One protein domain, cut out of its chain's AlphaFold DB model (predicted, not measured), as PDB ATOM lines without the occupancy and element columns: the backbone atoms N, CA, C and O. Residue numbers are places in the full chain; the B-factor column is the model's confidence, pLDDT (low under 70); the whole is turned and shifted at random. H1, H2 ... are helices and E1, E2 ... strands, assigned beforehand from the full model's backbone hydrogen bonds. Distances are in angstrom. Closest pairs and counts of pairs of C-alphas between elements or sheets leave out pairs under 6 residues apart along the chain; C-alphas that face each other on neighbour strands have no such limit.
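What this domain is: This is residues 6 to 72 of the 75 residues of an uncharacterized protein of Sphingomonas sp. YR710 (UniProt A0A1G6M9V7). Two helices, H1 and the longer H2, cross at about a right angle, and a narrow two-stranded hairpin, E1 and E2, stands beside them at the beginning of H1. A long loop joins the two strands, and another long link joins the helices, with residues 27 to 32 sticking out. The 67 printed residues run H1, H2, E1, E2; the sheet, order E1 - E2, is antiparallel. The class is mostly helix, though under half of the residues are in named elements. The whole is compact, with a radius of gyration of the C-alphas of 12.2 A, and flat, spanning 33 by 32 by 16 A.

Where its parts are: H1, residues 8 to 18, begins at C-alpha 8 (76.930, 7.064, -53.226) and is 15.3 A long from first to last C-alpha. H2, residues 33 to 48, is 23.0 A long and ends at C-alpha 48 (88.072, 16.111, -50.248). E1 is residues 53 to 55. E2, residues 69 to 71, ends at C-alpha 71 (77.971, 9.919, -43.794).

How they stand to each other: H1 and H2 touch, about perpendicular at 84 degrees; their closest C-alphas, of Ala 12 and Trp 37, are 5.0 A apart. E1 and E2 form an antiparallel hairpin, with N 55 and O 69 at 2.8 A and N 69 and O 55 at 2.9 A, within hydrogen-bond range. Residues 6 to 7 pair with residues 69 to 70 of E2, antiparallel. The closest C-alphas of H1 and E2, of Leu 8 and Leu 69, are 6.0 A apart. H2 and E1 are near each other, with 5 pairs of C-alphas within 10 A. H1 and E1 are only just apart, at 8.4 A; H2 and E2 are apart. Every O i to N i+4 pair of H1 is within hydrogen-bond range, and 11 of 12 in H2.

The domain as a whole: The C-alphas farthest apart, of Val 48 and Asp 62, are 34.7 A apart. The printed part has no cut. The links H1 to H2 and E1 to E2 are long; H2 to E1 is tight. The pLDDT is under 70 at residues 27 to 32, 61, 63 to 65 and 72.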
ATOM      1  N   ARG A   6      73.845  10.599 -47.224       79.94
ATOM      2  CA  ARG A   6      73.658  10.581 -48.680       79.94
ATOM      3  C   ARG A   6      73.982   9.205 -49.217       79.94
ATOM      4  O   ARG A   6      74.756   8.476 -48.599       79.94
ATOM      5  N   THR A   7      73.412   8.836 -50.353       85.31
ATOM      6  CA  THR A   7      73.850   7.621 -51.041       85.31
ATOM      7  C   THR A   7      75.002   7.938 -51.992       85.31
ATOM      8  O   THR A   7      75.118   9.044 -52.523       85.31
ATOM      9  N   LEU A   8      75.868   6.955 -52.229       83.94
ATOM     10  CA  LEU A   8      76.930   7.064 -53.226       83.94
ATOM     11  C   LEU A   8      76.346   7.279 -54.631       83.94
ATOM     12  O   LEU A   8      76.944   7.993 -55.428       83.94
ATOM     13  N   ASP A   9      75.161   6.728 -54.911       85.19
ATOM     14  CA  ASP A   9      74.441   6.927 -56.174       85.19
ATOM     15  C   ASP A   9      73.979   8.374 -56.368       85.19
ATOM     16  O   ASP A   9      74.032   8.876 -57.488       85.19
ATOM     17  N   GLU A  10      73.560   9.072 -55.307       85.44
ATOM     18  CA  GLU A  10      73.245  10.504 -55.396       85.44
ATOM     19  C   GLU A  10      74.487  11.314 -55.786       85.44
ATOM     20  O   GLU A  10      74.426  12.145 -56.691       85.44
ATOM     21  N   ILE A  11      75.626  11.049 -55.142       86.50
ATOM     22  CA  ILE A  11      76.880  11.771 -55.403       86.50
ATOM     23  C   ILE A  11      77.406  11.442 -56.805       86.50
ATOM     24  O   ILE A  11      77.757  12.343 -57.564       86.50
ATOM     25  N   ALA A  12      77.393  10.166 -57.186       87.25
ATOM     26  CA  ALA A  12      77.788   9.709 -58.513       87.25
ATOM     27  C   ALA A  12      76.891  10.291 -59.617       87.25
ATOM     28  O   ALA A  12      77.388  10.660 -60.679       87.25
ATOM     29  N   ARG A  13      75.584  10.430 -59.364       87.62
ATOM     30  CA  ARG A  13      74.636  11.077 -60.281       87.62
ATOM     31  C   ARG A  13      74.946  12.553 -60.483       87.62
ATOM     32  O   ARG A  13      74.923  13.006 -61.623       87.62
ATOM     33  N   HIS A  14      75.232  13.283 -59.407       87.56
ATOM     34  CA  HIS A  14      75.649  14.682 -59.511       87.56
ATOM     35  C   HIS A  14      76.956  14.813 -60.296       87.56
ATOM     36  O   HIS A  14      77.023  15.601 -61.232       87.56
ATOM     37  N   LEU A  15      77.943  13.964 -60.003       87.00
ATOM     38  CA  LEU A  15      79.222  13.960 -60.712       87.00
ATOM     39  C   LEU A  15      79.064  13.648 -62.211       87.00
ATOM     40  O   LEU A  15      79.711  14.273 -63.048       87.00
ATOM     41  N   ALA A  16      78.191  12.699 -62.558       86.69
ATOM     42  CA  ALA A  16      77.861  12.393 -63.947       86.69
ATOM     43  C   ALA A  16      77.210  13.595 -64.644       86.69
ATOM     44  O   ALA A  16      77.636  13.974 -65.736       86.69
ATOM     45  N   ALA A  17      76.231  14.230 -63.992       87.38
ATOM     46  CA  ALA A  17      75.534  15.395 -64.527       87.38
ATOM     47  C   ALA A  17      76.481  16.585 -64.765       87.38
ATOM     48  O   ALA A  17      76.419  17.192 -65.833       87.38
ATOM     49  N   ASP A  18      77.405  16.855 -63.838       86.19
ATOM     50  CA  ASP A  18      78.424  17.908 -63.977       86.19
ATOM     51  C   ASP A  18      79.339  17.685 -65.191       86.19
ATOM     52  O   ASP A  18      79.843  18.635 -65.788       86.19
ATOM     53  N   ARG A  19      79.527  16.427 -65.601       85.44
ATOM     54  CA  ARG A  19      80.290  16.055 -66.800       85.44
ATOM     55  C   ARG A  19      79.414  15.831 -68.038       85.44
ATOM     56  O   ARG A  19      79.885  15.281 -69.032       85.44
ATOM     57  N   GLY A  20      78.150  16.254 -67.995       86.38
ATOM     58  CA  GLY A  20      77.212  16.166 -69.116       86.38
ATOM     59  C   GLY A  20      76.682  14.757 -69.391       86.38
ATOM     60  O   GLY A  20      76.132  14.503 -70.461       86.38
ATOM     61  N   VAL A  21      76.841  13.828 -68.448       85.62
ATOM     62  CA  VAL A  21      76.392  12.442 -68.574       85.62
ATOM     63  C   VAL A  21      75.076  12.249 -67.828       85.62
ATOM     64  O   VAL A  21      74.995  12.405 -66.612       85.62
ATOM     65  N   SER A  22      74.027  11.864 -68.558       85.06
ATOM     66  CA  SER A  22      72.726  11.570 -67.954       85.06
ATOM     67  C   SER A  22      72.754  10.224 -67.234       85.06
ATOM     68  O   SER A  22      72.953   9.181 -67.856       85.06
ATOM     69  N   TRP A  23      72.504  10.230 -65.925       82.88
ATOM     70  CA  TRP A  23      72.497   9.022 -65.097       82.88
ATOM     71  C   TRP A  23      71.500   7.959 -65.569       82.88
ATOM     72  O   TRP A  23      71.786   6.767 -65.495       82.88
ATOM     73  N   GLU A  24      70.343   8.387 -66.074       81.88
ATOM     74  CA  GLU A  24      69.301   7.494 -66.593       81.88
ATOM     75  C   GLU A  24      69.689   6.861 -67.932       81.88
ATOM     76  O   GLU A  24      69.225   5.775 -68.261       81.88
ATOM     77  N   SER A  25      70.582   7.513 -68.686       79.00
ATOM     78  CA  SER A  25      71.131   6.966 -69.931       79.00
ATOM     79  C   SER A  25      72.224   5.917 -69.698       79.00
ATOM     80  O   SER A  25      72.632   5.223 -70.629       79.00
ATOM     81  N   LEU A  26      72.711   5.785 -68.458       76.25
ATOM     82  CA  LEU A  26      73.699   4.778 -68.100       76.25
ATOM     83  C   LEU A  26      72.998   3.437 -67.868       76.25
ATOM     84  O   LEU A  26      72.149   3.307 -66.987       76.25
ATOM     85  N   ASN A  27      73.393   2.418 -68.627       67.81
ATOM     86  CA  ASN A  27      72.874   1.064 -68.448       67.81
ATOM     87  C   ASN A  27      73.260   0.493 -67.071       67.81
ATOM     88  O   ASN A  27      74.433   0.510 -66.688       67.81
ATOM     89  N   ASP A  28      72.273  -0.057 -66.353       61.16
ATOM     90  CA  ASP A  28      72.458  -0.734 -65.057       61.16
ATOM     91  C   ASP A  28      73.049  -2.148 -65.180       61.16
ATOM     92  O   ASP A  28      73.573  -2.684 -64.205       61.16
ATOM     93  N   HIS A  29      73.007  -2.766 -66.365       50.72
ATOM     94  CA  HIS A  29      73.279  -4.195 -66.525       50.72
ATOM     95  C   HIS A  29      74.268  -4.507 -67.666       50.72
ATOM     96  O   HIS A  29      74.067  -4.034 -68.783       50.72
ATOM     97  N   PRO A  30      75.286  -5.363 -67.441       51.50
ATOM     98  CA  PRO A  30      76.164  -5.417 -66.280       51.50
ATOM     99  C   PRO A  30      77.548  -4.824 -66.609       51.50
ATOM    100  O   PRO A  30      78.221  -5.250 -67.547       51.50
ATOM    101  N   GLY A  31      78.020  -3.902 -65.764       54.19
ATOM    102  CA  GLY A  31      79.450  -3.849 -65.452       54.19
ATOM    103  C   GLY A  31      80.116  -2.486 -65.332       54.19
ATOM    104  O   GLY A  31      81.015  -2.373 -64.509       54.19
ATOM    105  N   TYR A  32      79.732  -1.451 -66.083       63.31
ATOM    106  CA  TYR A  32      80.744  -0.411 -66.340       63.31
ATOM    107  C   TYR A  32      80.307   1.028 -66.095       63.31
ATOM    108  O   TYR A  32      80.944   1.706 -65.296       63.31
ATOM    109  N   ALA A  33      79.221   1.516 -66.694       71.94
ATOM    110  CA  ALA A  33      79.008   2.963 -66.735       71.94
ATOM    111  C   ALA A  33      78.741   3.585 -65.350       71.94
ATOM    112  O   ALA A  33      79.504   4.439 -64.910       71.94
ATOM    113  N   LYS A  34      77.726   3.122 -64.608       80.38
ATOM    114  CA  LYS A  34      77.432   3.656 -63.259       80.38
ATOM    115  C   LYS A  34      78.505   3.316 -62.226       80.38
ATOM    116  O   LYS A  34      78.751   4.107 -61.322       80.38
ATOM    117  N   ASN A  35      79.172   2.170 -62.367       80.19
ATOM    118  CA  ASN A  35      80.248   1.766 -61.458       80.19
ATOM    119  C   ASN A  35      81.476   2.675 -61.568       80.19
ATOM    120  O   ASN A  35      82.093   2.954 -60.544       80.19
ATOM    121  N   ILE A  36      81.789   3.183 -62.766       82.75
ATOM    122  CA  ILE A  36      82.846   4.187 -62.951       82.75
ATOM    123  C   ILE A  36      82.521   5.440 -62.132       82.75
ATOM    124  O   ILE A  36      83.342   5.870 -61.330       82.75
ATOM    125  N   TRP A  37      81.298   5.963 -62.247       87.00
ATOM    126  CA  TRP A  37      80.886   7.158 -61.503       87.00
ATOM    127  C   TRP A  37      80.810   6.930 -59.992       87.00
ATOM    128  O   TRP A  37      81.174   7.820 -59.231       87.00
ATOM    129  N   ARG A  38      80.393   5.739 -59.541       86.12
ATOM    130  CA  ARG A  38      80.458   5.353 -58.118       86.12
ATOM    131  C   ARG A  38      81.898   5.340 -57.609       86.12
ATOM    132  O   ARG A  38      82.162   5.871 -56.534       86.12
ATOM    133  N   GLY A  39      82.820   4.768 -58.382       85.81
ATOM    134  CA  GLY A  39      84.244   4.737 -58.052       85.81
ATOM    135  C   GLY A  39      84.864   6.134 -58.021       85.81
ATOM    136  O   GLY A  39      85.571   6.470 -57.075       85.81
ATOM    137  N   GLU A  40      84.556   6.983 -59.002       87.25
ATOM    138  CA  GLU A  40      85.023   8.372 -59.007       87.25
ATOM    139  C   GLU A  40      84.438   9.191 -57.855       87.25
ATOM    140  O   GLU A  40      85.172   9.942 -57.214       87.25
ATOM    141  N   ALA A  41      83.152   9.017 -57.540       87.50
ATOM    142  CA  ALA A  41      82.541   9.643 -56.374       87.50
ATOM    143  C   ALA A  41      83.255   9.215 -55.085       87.50
ATOM    144  O   ALA A  41      83.581  10.060 -54.258       87.50
ATOM    145  N   GLN A  42      83.573   7.926 -54.937       85.38
ATOM    146  CA  GLN A  42      84.318   7.421 -53.786       85.38
ATOM    147  C   GLN A  42      85.712   8.054 -53.675       85.38
ATOM    148  O   GLN A  42      86.086   8.518 -52.600       85.38
ATOM    149  N   LEU A  43      86.462   8.117 -54.780       86.56
ATOM    150  CA  LEU A  43      87.784   8.748 -54.808       86.56
ATOM    151  C   LEU A  43      87.711  10.238 -54.465       86.56
ATOM    152  O   LEU A  43      88.529  10.726 -53.687       86.56
ATOM    153  N   MET A  44      86.722  10.952 -55.004       86.12
ATOM    154  CA  MET A  44      86.525  12.375 -54.740       86.12
ATOM    155  C   MET A  44      86.166  12.635 -53.272       86.12
ATOM    156  O   MET A  44      86.780  13.494 -52.645       86.12
ATOM    157  N   ILE A  45      85.260  11.843 -52.689       84.75
ATOM    158  CA  ILE A  45      84.914  11.925 -51.263       84.75
ATOM    159  C   ILE A  45      86.161  11.703 -50.398       84.75
ATOM    160  O   ILE A  45      86.442  12.518 -49.520       84.75
ATOM    161  N   CYS A  46      86.934  10.646 -50.667       81.75
ATOM    162  CA  CYS A  46      88.160  10.355 -49.923       81.75
ATOM    163  C   CYS A  46      89.221  11.458 -50.071       81.75
ATOM    164  O   CYS A  46      89.952  11.717 -49.118       81.75
ATOM    165  N   ALA A  47      89.308  12.107 -51.237       82.69
ATOM    166  CA  ALA A  47      90.260  13.187 -51.489       82.69
ATOM    167  C   ALA A  47      89.865  14.502 -50.799       82.69
ATOM    168  O   ALA A  47      90.724  15.195 -50.261       82.69
ATOM    169  N   VAL A  48      88.577  14.853 -50.819       81.94
ATOM    170  CA  VAL A  48      88.072  16.111 -50.248       81.94
ATOM    171  C   VAL A  48      87.936  16.015 -48.731       81.94
ATOM    172  O   VAL A  48      88.193  16.988 -48.022       81.94
ATOM    173  N   LYS A  49      87.509  14.857 -48.216       79.00
ATOM    174  CA  LYS A  49      87.154  14.704 -46.806       79.00
ATOM    175  C   LYS A  49      87.463  13.281 -46.319       79.00
ATOM    176  O   LYS A  49      86.587  12.415 -46.348       79.00
ATOM    177  N   PRO A  50      88.694  13.027 -45.837       74.81
ATOM    178  CA  PRO A  50      89.113  11.691 -45.404       74.81
ATOM    179  C   PRO A  50      88.335  11.175 -44.181       74.81
ATOM    180  O   PRO A  50      88.295   9.971 -43.954       74.81
ATOM    181  N   ASP A  51      87.673  12.063 -43.433       77.75
ATOM    182  CA  ASP A  51      86.872  11.713 -42.251       77.75
ATOM    183  C   ASP A  51      85.476  11.153 -42.587       77.75
ATOM    184  O   ASP A  51      84.698  10.819 -41.691       77.75
ATOM    185  N   VAL A  52      85.109  11.082 -43.872       79.56
ATOM    186  CA  VAL A  52      83.803  10.568 -44.300       79.56
ATOM    187  C   VAL A  52      83.751   9.049 -44.170       79.56
ATOM    188  O   VAL A  52      84.603   8.322 -44.678       79.56
ATOM    189  N   ILE A  53      82.690   8.553 -43.532       80.44
ATOM    190  CA  ILE A  53      82.447   7.117 -43.392       80.44
ATOM    191  C   ILE A  53      81.626   6.641 -44.591       80.44
ATOM    192  O   ILE A  53      80.494   7.090 -44.800       80.44
ATOM    193  N   ILE A  54      82.193   5.701 -45.349       80.75
ATOM    194  CA  ILE A  54      81.530   5.031 -46.469       80.75
ATOM    195  C   ILE A  54      81.106   3.636 -46.013       80.75
ATOM    196  O   ILE A  54      81.940   2.806 -45.656       80.75
ATOM    197  N   ILE A  55      79.801   3.381 -46.018       82.75
ATOM    198  CA  ILE A  55      79.216   2.100 -45.622       82.75
ATOM    199  C   ILE A  55      78.767   1.380 -46.894       82.75
ATOM    200  O   ILE A  55      77.756   1.785 -47.478       82.75
ATOM    201  N   PRO A  56      79.484   0.331 -47.342       77.56
ATOM    202  CA  PRO A  56      79.120  -0.390 -48.549       77.56
ATOM    203  C   PRO A  56      77.746  -1.035 -48.387       77.56
ATOM    204  O   PRO A  56      77.430  -1.654 -47.364       77.56
ATOM    205  N   GLY A  57      76.930  -0.885 -49.423       76.81
ATOM    206  CA  GLY A  57      75.644  -1.548 -49.511       76.81
ATOM    207  C   GLY A  57      75.793  -3.070 -49.516       76.81
ATOM    208  O   GLY A  57      76.744  -3.617 -50.072       76.81
ATOM    209  N   LYS A  58      74.853  -3.779 -48.886       74.25
ATOM    210  CA  LYS A  58      74.827  -5.248 -48.897       74.25
ATOM    211  C   LYS A  58      74.002  -5.768 -50.066       74.25
ATOM    212  O   LYS A  58      72.910  -5.249 -50.321       74.25
ATOM    213  N   THR A  59      74.485  -6.835 -50.699       73.81
ATOM    214  CA  THR A  59      73.681  -7.660 -51.605       73.81
ATOM    215  C   THR A  59      72.541  -8.293 -50.815       73.81
ATOM    216  O   THR A  59      72.764  -8.948 -49.793       73.81
ATOM    217  N   ARG A  60      71.312  -8.046 -51.255       74.25
ATOM    218  CA  ARG A  60      70.090  -8.617 -50.697       74.25
ATOM    219  C   ARG A  60      69.805  -9.977 -51.338       74.25
ATOM    220  O   ARG A  60      70.377 -10.337 -52.364       74.25
ATOM    221  N   TRP A  61      68.921 -10.743 -50.700       69.12
ATOM    222  CA  TRP A  61      68.560 -12.103 -51.122       69.12
ATOM    223  C   TRP A  61      67.884 -12.156 -52.503       69.12
ATOM    224  O   TRP A  61      67.913 -13.193 -53.153       69.12
ATOM    225  N   ASP A  62      67.307 -11.041 -52.953       72.19
ATOM    226  CA  ASP A  62      66.667 -10.865 -54.262       72.19
ATOM    227  C   ASP A  62      67.660 -10.483 -55.378       72.19
ATOM    228  O   ASP A  62      67.256 -10.198 -56.502       72.19
ATOM    229  N   GLY A  63      68.963 -10.451 -55.075       61.56
ATOM    230  CA  GLY A  63      70.008 -10.047 -56.015       61.56
ATOM    231  C   GLY A  63      70.149  -8.532 -56.190       61.56
ATOM    232  O   GLY A  63      71.066  -8.093 -56.885       61.56
ATOM    233  N   SER A  64      69.306  -7.720 -55.543       67.19
ATOM    234  CA  SER A  64      69.486  -6.269 -55.507       67.19
ATOM    235  C   SER A  64      70.637  -5.890 -54.567       67.19
ATOM    236  O   SER A  64      70.898  -6.555 -53.562       67.19
ATOM    237  N   MET A  65      71.353  -4.809 -54.873       67.31
ATOM    238  CA  MET A  65      72.299  -4.207 -53.932       67.31
ATOM    239  C   MET A  65      71.602  -3.085 -53.173       67.31
ATOM    240  O   MET A  65      70.958  -2.229 -53.773       67.31
ATOM    241  N   SER A  66      71.742  -3.082 -51.847       71.12
ATOM    242  CA  SER A  66      71.392  -1.899 -51.057       71.12
ATOM    243  C   SER A  66      72.313  -0.744 -51.453       71.12
ATOM    244  O   SER A  66      73.459  -0.983 -51.831       71.12
ATOM    245  N   ASP A  67      71.848   0.495 -51.333       78.19
ATOM    246  CA  ASP A  67      72.694   1.654 -51.607       78.19
ATOM    247  C   ASP A  67      73.905   1.710 -50.668       78.19
ATOM    248  O   ASP A  67      73.825   1.378 -49.482       78.19
ATOM    249  N   THR A  68      75.036   2.166 -51.206       81.94
ATOM    250  CA  THR A  68      76.195   2.540 -50.388       81.94
ATOM    251  C   THR A  68      75.913   3.889 -49.744       81.94
ATOM    252  O   THR A  68      75.548   4.834 -50.441       81.94
ATOM    253  N   LEU A  69      76.063   3.982 -48.424       81.25
ATOM    254  CA  LEU A  69      75.787   5.202 -47.666       81.25
ATOM    255  C   LEU A  69      77.076   5.978 -47.405       81.25
ATOM    256  O   LEU A  69      78.120   5.400 -47.110       81.25
ATOM    257  N   VAL A  70      76.974   7.297 -47.474       79.19
ATOM    258  CA  VAL A  70      78.045   8.260 -47.245       79.19
ATOM    259  C   VAL A  70      77.593   9.196 -46.128       79.19
ATOM    260  O   VAL A  70      76.594   9.909 -46.257       79.19
ATOM    261  N   LEU A  71      78.305   9.160 -45.001       77.38
ATOM    262  CA  LEU A  71      77.971   9.919 -43.794       77.38
ATOM    263  C   LEU A  71      78.880  11.141 -43.645       77.38
ATOM    264  O   LEU A  71      80.098  11.000 -43.580       77.38
ATOM    265  N   GLY A  72      78.290  12.335 -43.516       68.88
ATOM    266  CA  GLY A  72      79.044  13.565 -43.217       68.88
ATOM    267  C   GLY A  72      79.639  14.281 -44.438       68.88
ATOM    268  O   GLY A  72      80.489  15.165 -44.283       68.88
TER     269      GLY A  72